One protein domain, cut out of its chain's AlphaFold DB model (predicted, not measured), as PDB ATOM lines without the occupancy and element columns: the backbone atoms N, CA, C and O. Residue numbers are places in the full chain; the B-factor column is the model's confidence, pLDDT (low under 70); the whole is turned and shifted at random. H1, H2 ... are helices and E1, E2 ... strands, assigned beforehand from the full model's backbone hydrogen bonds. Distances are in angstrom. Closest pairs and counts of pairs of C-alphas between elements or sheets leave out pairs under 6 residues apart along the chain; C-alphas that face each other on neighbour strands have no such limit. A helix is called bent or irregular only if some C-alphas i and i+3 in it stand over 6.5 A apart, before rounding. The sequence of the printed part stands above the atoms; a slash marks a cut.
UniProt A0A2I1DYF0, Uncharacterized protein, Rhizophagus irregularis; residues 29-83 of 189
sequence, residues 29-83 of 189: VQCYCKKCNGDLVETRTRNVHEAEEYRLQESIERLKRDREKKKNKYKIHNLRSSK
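AT A GLANCE: This is residues 29 to 83 of the 189 residues of an uncharacterized protein of Rhizophagus irregularis (UniProt A0A2I1DYF0). One long, straight-running helix, H1, makes a rod, with a small head at its N-terminal end: a hairpin of two short strands, E1 and E2, joined by a loop. The head folds back beside the first turns of H1, and residues 54 to 83 stick out free of it. The printed part has 55 residues with two named strands and one named helix, in the order E1, E2, H1; the two-stranded sheet is antiparallel and the class is mostly helix. The whole is extended, with a radius of gyration of the C-alphas of 19.9 A and spans of 62 by 16 by 10 A.

IN THESE COORDINATES: E1 is residues 29 to 31, beginning at C-alpha 29 at (156.454, 121.370, 154.016). E2 is residues 39 to 42. H1 is residues 43 to 81, 57.7 A from its first C-alpha at (152.497, 124.602, 156.965) to its last at (118.612, 141.142, 113.355). H1 is not bent.

HOW THE PARTS SIT: E1 and E2 form a hairpin, antiparallel with 123 degrees between their directions. N 29 and O 41 are within hydrogen-bond range at 2.8 A, and N 31 and O 39 at 3.0 A. C-alphas 30 and 40 face each other at 4.5 A. E1 and H1 have 4 pairs of C-alphas within 8 A, the closest being those of Cys 31 and Arg 46, 5.8 A apart. In H1 every O i to N i+4 pair is within hydrogen-bond range.

THE WHOLE: The C-alphas of Glu 42 and Lys 83, the two farthest apart, are 62.5 A from each other. The printed part has no cut. The link from E1 to E2 is short, with 7 residues, and the link from E2 to H1 is tight, with 0 residues. Residues 54 to 83, of which 54 to 81 belong to H1, stand free. The mean pLDDT of the printed part is 84.5, and residues 74 to 83 are under 70.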
ATOM      1  N   VAL A  29     157.080 122.099 155.120       90.81
ATOM      2  CA  VAL A  29     156.454 121.370 154.016       90.81
ATOM      3  C   VAL A  29     156.829 122.013 152.692       90.81
ATOM      4  O   VAL A  29     157.006 123.225 152.603       90.81
ATOM      5  N   GLN A  30     156.926 121.197 151.650       92.69
ATOM      6  CA  GLN A  30     157.228 121.689 150.315       92.69
ATOM      7  C   GLN A  30     156.034 122.461 149.736       92.69
ATOM      8  O   GLN A  30     154.889 122.010 149.848       92.69
ATOM      9  N   CYS A  31     156.283 123.623 149.129       92.88
ATOM     10  CA  CYS A  31     155.257 124.441 148.484       92.88
ATOM     11  C   CYS A  31     155.581 124.669 147.007       92.88
ATOM     12  O   CYS A  31     156.616 125.232 146.668       92.88
ATOM     13  N   TYR A  32     154.659 124.273 146.131       90.25
ATOM     14  CA  TYR A  32     154.836 124.320 144.675       90.25
ATOM     15  C   TYR A  32     154.191 125.542 144.011       90.25
ATOM     16  O   TYR A  32     154.045 125.570 142.790       90.25
ATOM     17  N   CYS A  33     153.791 126.550 144.791       87.94
ATOM     18  CA  CYS A  33     153.265 127.786 144.220       87.94
ATOM     19  C   CYS A  33     154.366 128.532 143.452       87.94
ATOM     20  O   CYS A  33     155.559 128.380 143.737       87.94
ATOM     21  N   LYS A  34     153.976 129.418 142.529       86.75
ATOM     22  CA  LYS A  34     154.927 130.194 141.701       86.75
ATOM     23  C   LYS A  34     155.857 131.122 142.491       86.75
ATOM     24  O   LYS A  34     156.817 131.641 141.936       86.75
ATOM     25  N   LYS A  35     155.519 131.404 143.754       86.38
ATOM     26  CA  LYS A  35     156.338 132.222 144.656       86.38
ATOM     27  C   LYS A  35     157.406 131.379 145.367       86.38
ATOM     28  O   LYS A  35     158.460 131.911 145.685       86.38
ATOM     29  N   CYS A  36     157.128 130.098 145.623       91.06
ATOM     30  CA  CYS A  36     157.989 129.216 146.414       91.06
ATOM     31  C   CYS A  36     158.780 128.211 145.576       91.06
ATOM     32  O   CYS A  36     159.783 127.717 146.058       91.06
ATOM     33  N   ASN A  37     158.353 127.874 144.355       89.50
ATOM     34  CA  ASN A  37     159.095 127.007 143.428       89.50
ATOM     35  C   ASN A  37     159.605 125.676 144.027       89.50
ATOM     36  O   ASN A  37     160.634 125.156 143.608       89.50
ATOM     37  N   GLY A  38     158.872 125.094 144.978       89.56
ATOM     38  CA  GLY A  38     159.265 123.858 145.655       89.56
ATOM     39  C   GLY A  38     160.080 124.065 146.934       89.56
ATOM     40  O   GLY A  38     160.592 123.079 147.461       89.56
ATOM     41  N   ASP A  39     160.184 125.287 147.452       92.19
ATOM     42  CA  ASP A  39     160.851 125.572 148.722       92.19
ATOM     43  C   ASP A  39     160.074 125.033 149.931       92.19
ATOM     44  O   ASP A  39     158.843 124.885 149.926       92.19
ATOM     45  N   LEU A  40     160.829 124.752 150.996       93.38
ATOM     46  CA  LEU A  40     160.306 124.349 152.296       93.38
ATOM     47  C   LEU A  40     159.790 125.570 153.058       93.38
ATOM     48  O   LEU A  40     160.555 126.447 153.457       93.38
ATOM     49  N   VAL A  41     158.486 125.598 153.305       91.06
ATOM     50  CA  VAL A  41     157.808 126.663 154.050       91.06
ATOM     51  C   VAL A  41     157.044 126.083 155.234       91.06
ATOM     52  O   VAL A  41     156.701 124.902 155.258       91.06
ATOM     53  N   GLU A  42     156.731 126.917 156.226       91.69
ATOM     54  CA  GLU A  42     155.851 126.494 157.316       91.69
ATOM     55  C   GLU A  42     154.473 126.083 156.765       91.69
ATOM     56  O   GLU A  42     153.944 126.711 155.840       91.69
ATOM     57  N   THR A  43     153.833 125.080 157.377       88.88
ATOM     58  CA  THR A  43     152.497 124.602 156.965       88.88
ATOM     59  C   THR A  43     151.474 125.731 156.842       88.88
ATOM     60  O   THR A  43     150.666 125.744 155.917       88.88
ATOM     61  N   ARG A  44     151.527 126.717 157.747       89.94
ATOM     62  CA  ARG A  44     150.642 127.888 157.708       89.94
ATOM     63  C   ARG A  44     150.846 128.705 156.434       89.94
ATOM     64  O   ARG A  44     149.869 129.074 155.794       89.94
ATOM     65  N   THR A  45     152.096 128.964 156.074       90.50
ATOM     66  CA  THR A  45     152.460 129.733 154.882       90.50
ATOM     67  C   THR A  45     152.002 129.020 153.614       90.50
ATOM     68  O   THR A  45     151.369 129.641 152.765       90.50
ATOM     69  N   ARG A  46     152.204 127.697 153.527       92.94
ATOM     70  CA  ARG A  46     151.699 126.893 152.401       92.94
ATOM     71  C   ARG A  46     150.181 127.024 152.241       92.94
ATOM     72  O   ARG A  46     149.714 127.269 151.136       92.94
ATOM     73  N   ASN A  47     149.425 126.903 153.332       91.25
ATOM     74  CA  ASN A  47     147.961 126.977 153.283       91.25
ATOM     75  C   ASN A  47     147.464 128.367 152.841       91.25
ATOM     76  O   ASN A  47     146.460 128.471 152.142       91.25
ATOM     77  N   VAL A  48     148.168 129.439 153.226       92.88
ATOM     78  CA  VAL A  48     147.855 130.799 152.757       92.88
ATOM     79  C   VAL A  48     148.087 130.920 151.253       92.88
ATOM     80  O   VAL A  48     147.235 131.465 150.555       92.88
ATOM     81  N   HIS A  49     149.201 130.387 150.746       92.88
ATOM     82  CA  HIS A  49     149.492 130.405 149.311       92.88
ATOM     83  C   HIS A  49     148.449 129.621 148.508       92.88
ATOM     84  O   HIS A  49     147.950 130.122 147.506       92.88
ATOM     85  N   GLU A  50     148.064 128.433 148.976       91.19
ATOM     86  CA  GLU A  50     147.039 127.603 148.335       91.19
ATOM     87  C   GLU A  50     145.673 128.305 148.295       91.19
ATOM     88  O   GLU A  50     145.002 128.323 147.264       91.19
ATOM     89  N   ALA A  51     145.284 128.970 149.387       93.06
ATOM     90  CA  ALA A  51     144.053 129.752 149.428       93.06
ATOM     91  C   ALA A  51     144.091 130.961 148.474       93.06
ATOM     92  O   ALA A  51     143.084 131.285 147.845       93.06
ATOM     93  N   GLU A  52     145.234 131.640 148.352       91.19
ATOM     94  CA  GLU A  52     145.411 132.751 147.410       91.19
ATOM     95  C   GLU A  52     145.296 132.271 145.954       91.19
ATOM     96  O   GLU A  52     144.583 132.889 145.159       91.19
ATOM     97  N   GLU A  53     145.924 131.142 145.619       90.38
ATOM     98  CA  GLU A  53     145.824 130.530 144.290       90.38
ATOM     99  C   GLU A  53     144.391 130.084 143.971       90.38
ATOM    100  O   GLU A  53     143.894 130.373 142.880       90.38
ATOM    101  N   TYR A  54     143.683 129.481 144.930       93.19
ATOM    102  CA  TYR A  54     142.274 129.116 144.770       93.19
ATOM    103  C   TYR A  54     141.389 130.341 144.492       93.19
ATOM    104  O   TYR A  54     140.580 130.339 143.563       93.19
ATOM    105  N   ARG A  55     141.576 131.433 145.245       94.62
ATOM    106  CA  ARG A  55     140.829 132.688 145.038       94.62
ATOM    107  C   ARG A  55     141.104 133.308 143.672       94.62
ATOM    108  O   ARG A  55     140.193 133.848 143.040       94.62
ATOM    109  N   LEU A  56     142.354 133.254 143.215       91.19
ATOM    110  CA  LEU A  56     142.721 133.735 141.889       91.19
ATOM    111  C   LEU A  56     142.040 132.899 140.799       91.19
ATOM    112  O   LEU A  56     141.466 133.463 139.865       91.19
ATOM    113  N   GLN A  57     142.063 131.575 140.944       93.69
ATOM    114  CA  GLN A  57     141.415 130.653 140.018       93.69
ATOM    115  C   GLN A  57     139.904 130.913 139.929       93.69
ATOM    116  O   GLN A  57     139.370 131.057 138.827       93.69
ATOM    117  N   GLU A  58     139.225 131.088 141.066       96.31
ATOM    118  CA  GLU A  58     137.789 131.390 141.109       96.31
ATOM    119  C   GLU A  58     137.451 132.717 140.400       96.31
ATOM    120  O   GLU A  58     136.476 132.817 139.646       96.31
ATOM    121  N   SER A  59     138.277 133.749 140.598       95.62
ATOM    122  CA  SER A  59     138.115 135.045 139.928       95.62
ATOM    123  C   SER A  59     138.223 134.913 138.406       95.62
ATOM    124  O   SER A  59     137.374 135.419 137.664       95.62
ATOM    125  N   ILE A  60     139.215 134.158 137.923       94.75
ATOM    126  CA  ILE A  60     139.405 133.894 136.491       94.75
ATOM    127  C   ILE A  60     138.190 133.163 135.906       94.75
ATOM    128  O   ILE A  60     137.721 133.508 134.818       94.75
ATOM    129  N   GLU A  61     137.644 132.175 136.610       95.38
ATOM    130  CA  GLU A  61     136.458 131.435 136.170       95.38
ATOM    131  C   GLU A  61     135.203 132.309 136.117       95.38
ATOM    132  O   GLU A  61     134.403 132.201 135.183       95.38
ATOM    133  N   ARG A  62     135.042 133.236 137.066       94.06
ATOM    134  CA  ARG A  62     133.958 134.227 137.041       94.06
ATOM    135  C   ARG A  62     134.057 135.127 135.809       94.06
ATOM    136  O   ARG A  62     133.085 135.249 135.066       94.06
ATOM    137  N   LEU A  63     135.248 135.654 135.525       93.62
ATOM    138  CA  LEU A  63     135.491 136.486 134.344       93.62
ATOM    139  C   LEU A  63     135.213 135.737 133.032       93.62
ATOM    140  O   LEU A  63     134.662 136.316 132.093       93.62
ATOM    141  N   LYS A  64     135.557 134.444 132.958       93.75
ATOM    142  CA  LYS A  64     135.235 133.598 131.798       93.75
ATOM    143  C   LYS A  64     133.724 133.476 131.596       93.75
ATOM    144  O   LYS A  64     133.258 133.724 130.483       93.75
ATOM    145  N   ARG A  65     132.962 133.187 132.660       93.38
ATOM    146  CA  ARG A  65     131.490 133.107 132.603       93.38
ATOM    147  C   ARG A  65     130.858 134.426 132.164       93.38
ATOM    148  O   ARG A  65     129.965 134.427 131.319       93.38
ATOM    149  N   ASP A  66     131.333 135.555 132.680       89.81
ATOM    150  CA  ASP A  66     130.786 136.867 132.318       89.81
ATOM    151  C   ASP A  66     131.094 137.238 130.866       89.81
ATOM    152  O   ASP A  66     130.235 137.768 130.151       89.81
ATOM    153  N   ARG A  67     132.297 136.901 130.385       90.12
ATOM    154  CA  ARG A  67     132.649 137.042 128.969       90.12
ATOM    155  C   ARG A  67     131.745 136.171 128.099       90.12
ATOM    156  O   ARG A  67     131.285 136.651 127.070       90.12
ATOM    157  N   GLU A  68     131.450 134.940 128.497       89.50
ATOM    158  CA  GLU A  68     130.569 134.033 127.754       89.50
ATOM    159  C   GLU A  68     129.107 134.505 127.716       89.50
ATOM    160  O   GLU A  68     128.479 134.480 126.659       89.50
ATOM    161  N   LYS A  69     128.582 135.064 128.813       87.38
ATOM    162  CA  LYS A  69     127.254 135.705 128.829       87.38
ATOM    163  C   LYS A  69     127.176 136.883 127.860       87.38
ATOM    164  O   LYS A  69     126.233 136.973 127.074       87.38
ATOM    165  N   LYS A  70     128.183 137.767 127.872       82.81
ATOM    166  CA  LYS A  70     128.292 138.866 126.895       82.81
ATOM    167  C   LYS A  70     128.371 138.318 125.473       82.81
ATOM    168  O   LYS A  70     127.755 138.884 124.572       82.81
ATOM    169  N   LYS A  71     129.069 137.188 125.297       81.25
ATOM    170  CA  LYS A  71     129.175 136.527 124.003       81.25
ATOM    171  C   LYS A  71     127.833 136.031 123.474       81.25
ATOM    172  O   LYS A  71     127.438 136.325 122.348       81.25
ATOM    173  N   ASN A  72     127.081 135.342 124.315       73.94
ATOM    174  CA  ASN A  72     125.762 134.855 123.939       73.94
ATOM    175  C   ASN A  72     124.770 136.002 123.705       73.94
ATOM    176  O   ASN A  72     123.972 135.918 122.775       73.94
ATOM    177  N   LYS A  73     124.870 137.112 124.449       78.00
ATOM    178  CA  LYS A  73     124.029 138.299 124.224       78.00
ATOM    179  C   LYS A  73     124.246 138.919 122.838       78.00
ATOM    180  O   LYS A  73     123.258 139.193 122.160       78.00
ATOM    181  N   TYR A  74     125.495 139.085 122.378       63.12
ATOM    182  CA  TYR A  74     125.727 139.574 121.007       63.12
ATOM    183  C   TYR A  74     125.209 138.591 119.958       63.12
ATOM    184  O   TYR A  74     124.717 139.005 118.912       63.12
ATOM    185  N   LYS A  75     125.302 137.282 120.230       69.62
ATOM    186  CA  LYS A  75     124.879 136.249 119.284       69.62
ATOM    187  C   LYS A  75     123.361 136.279 119.129       69.62
ATOM    188  O   LYS A  75     122.876 136.277 118.007       69.62
ATOM    189  N   ILE A  76     122.627 136.417 120.233       67.44
ATOM    190  CA  ILE A  76     121.168 136.585 120.226       67.44
ATOM    191  C   ILE A  76     120.760 137.872 119.496       67.44
ATOM    192  O   ILE A  76     119.860 137.825 118.663       67.44
ATOM    193  N   HIS A  77     121.436 139.000 119.749       64.12
ATOM    194  CA  HIS A  77     121.139 140.262 119.061       64.12
ATOM    195  C   HIS A  77     121.332 140.155 117.539       64.12
ATOM    196  O   HIS A  77     120.472 140.583 116.773       64.12
ATOM    197  N   ASN A  78     122.413 139.508 117.093       56.59
ATOM    198  CA  ASN A  78     122.667 139.305 115.668       56.59
ATOM    199  C   ASN A  78     121.689 138.313 115.027       56.59
ATOM    200  O   ASN A  78     121.218 138.588 113.931       56.59
ATOM    201  N   LEU A  79     121.321 137.217 115.707       56.03
ATOM    202  CA  LEU A  79     120.322 136.273 115.188       56.03
ATOM    203  C   LEU A  79     118.940 136.923 115.022       56.03
ATOM    204  O   LEU A  79     118.244 136.621 114.053       56.03
ATOM    205  N   ARG A  80     118.552 137.818 115.941       52.69
ATOM    206  CA  ARG A  80     117.280 138.552 115.882       52.69
ATOM    207  C   ARG A  80     117.269 139.601 114.765       52.69
ATOM    208  O   ARG A  80     116.233 139.795 114.146       52.69
ATOM    209  N   SER A  81     118.424 140.201 114.469       52.97
ATOM    210  CA  SER A  81     118.612 141.142 113.355       52.97
ATOM    211  C   SER A  81     118.574 140.451 111.981       52.97
ATOM    212  O   SER A  81     118.036 140.984 111.020       52.97
ATOM    213  N   SER A  82     119.054 139.207 111.879       48.91
ATOM    214  CA  SER A  82     119.011 138.423 110.632       48.91
ATOM    215  C   SER A  82     117.681 137.692 110.360       48.91
ATOM    216  O   SER A  82     117.615 136.911 109.413       48.91
ATOM    217  N   LYS A  83     116.629 137.900 111.171       44.41
ATOM    218  CA  LYS A  83     115.314 137.241 111.010       44.41
ATOM    219  C   LYS A  83     114.165 138.197 110.641       44.41
ATOM    220  O   LYS A  83     113.008 137.799 110.680       44.41
TER     221      LYS A  83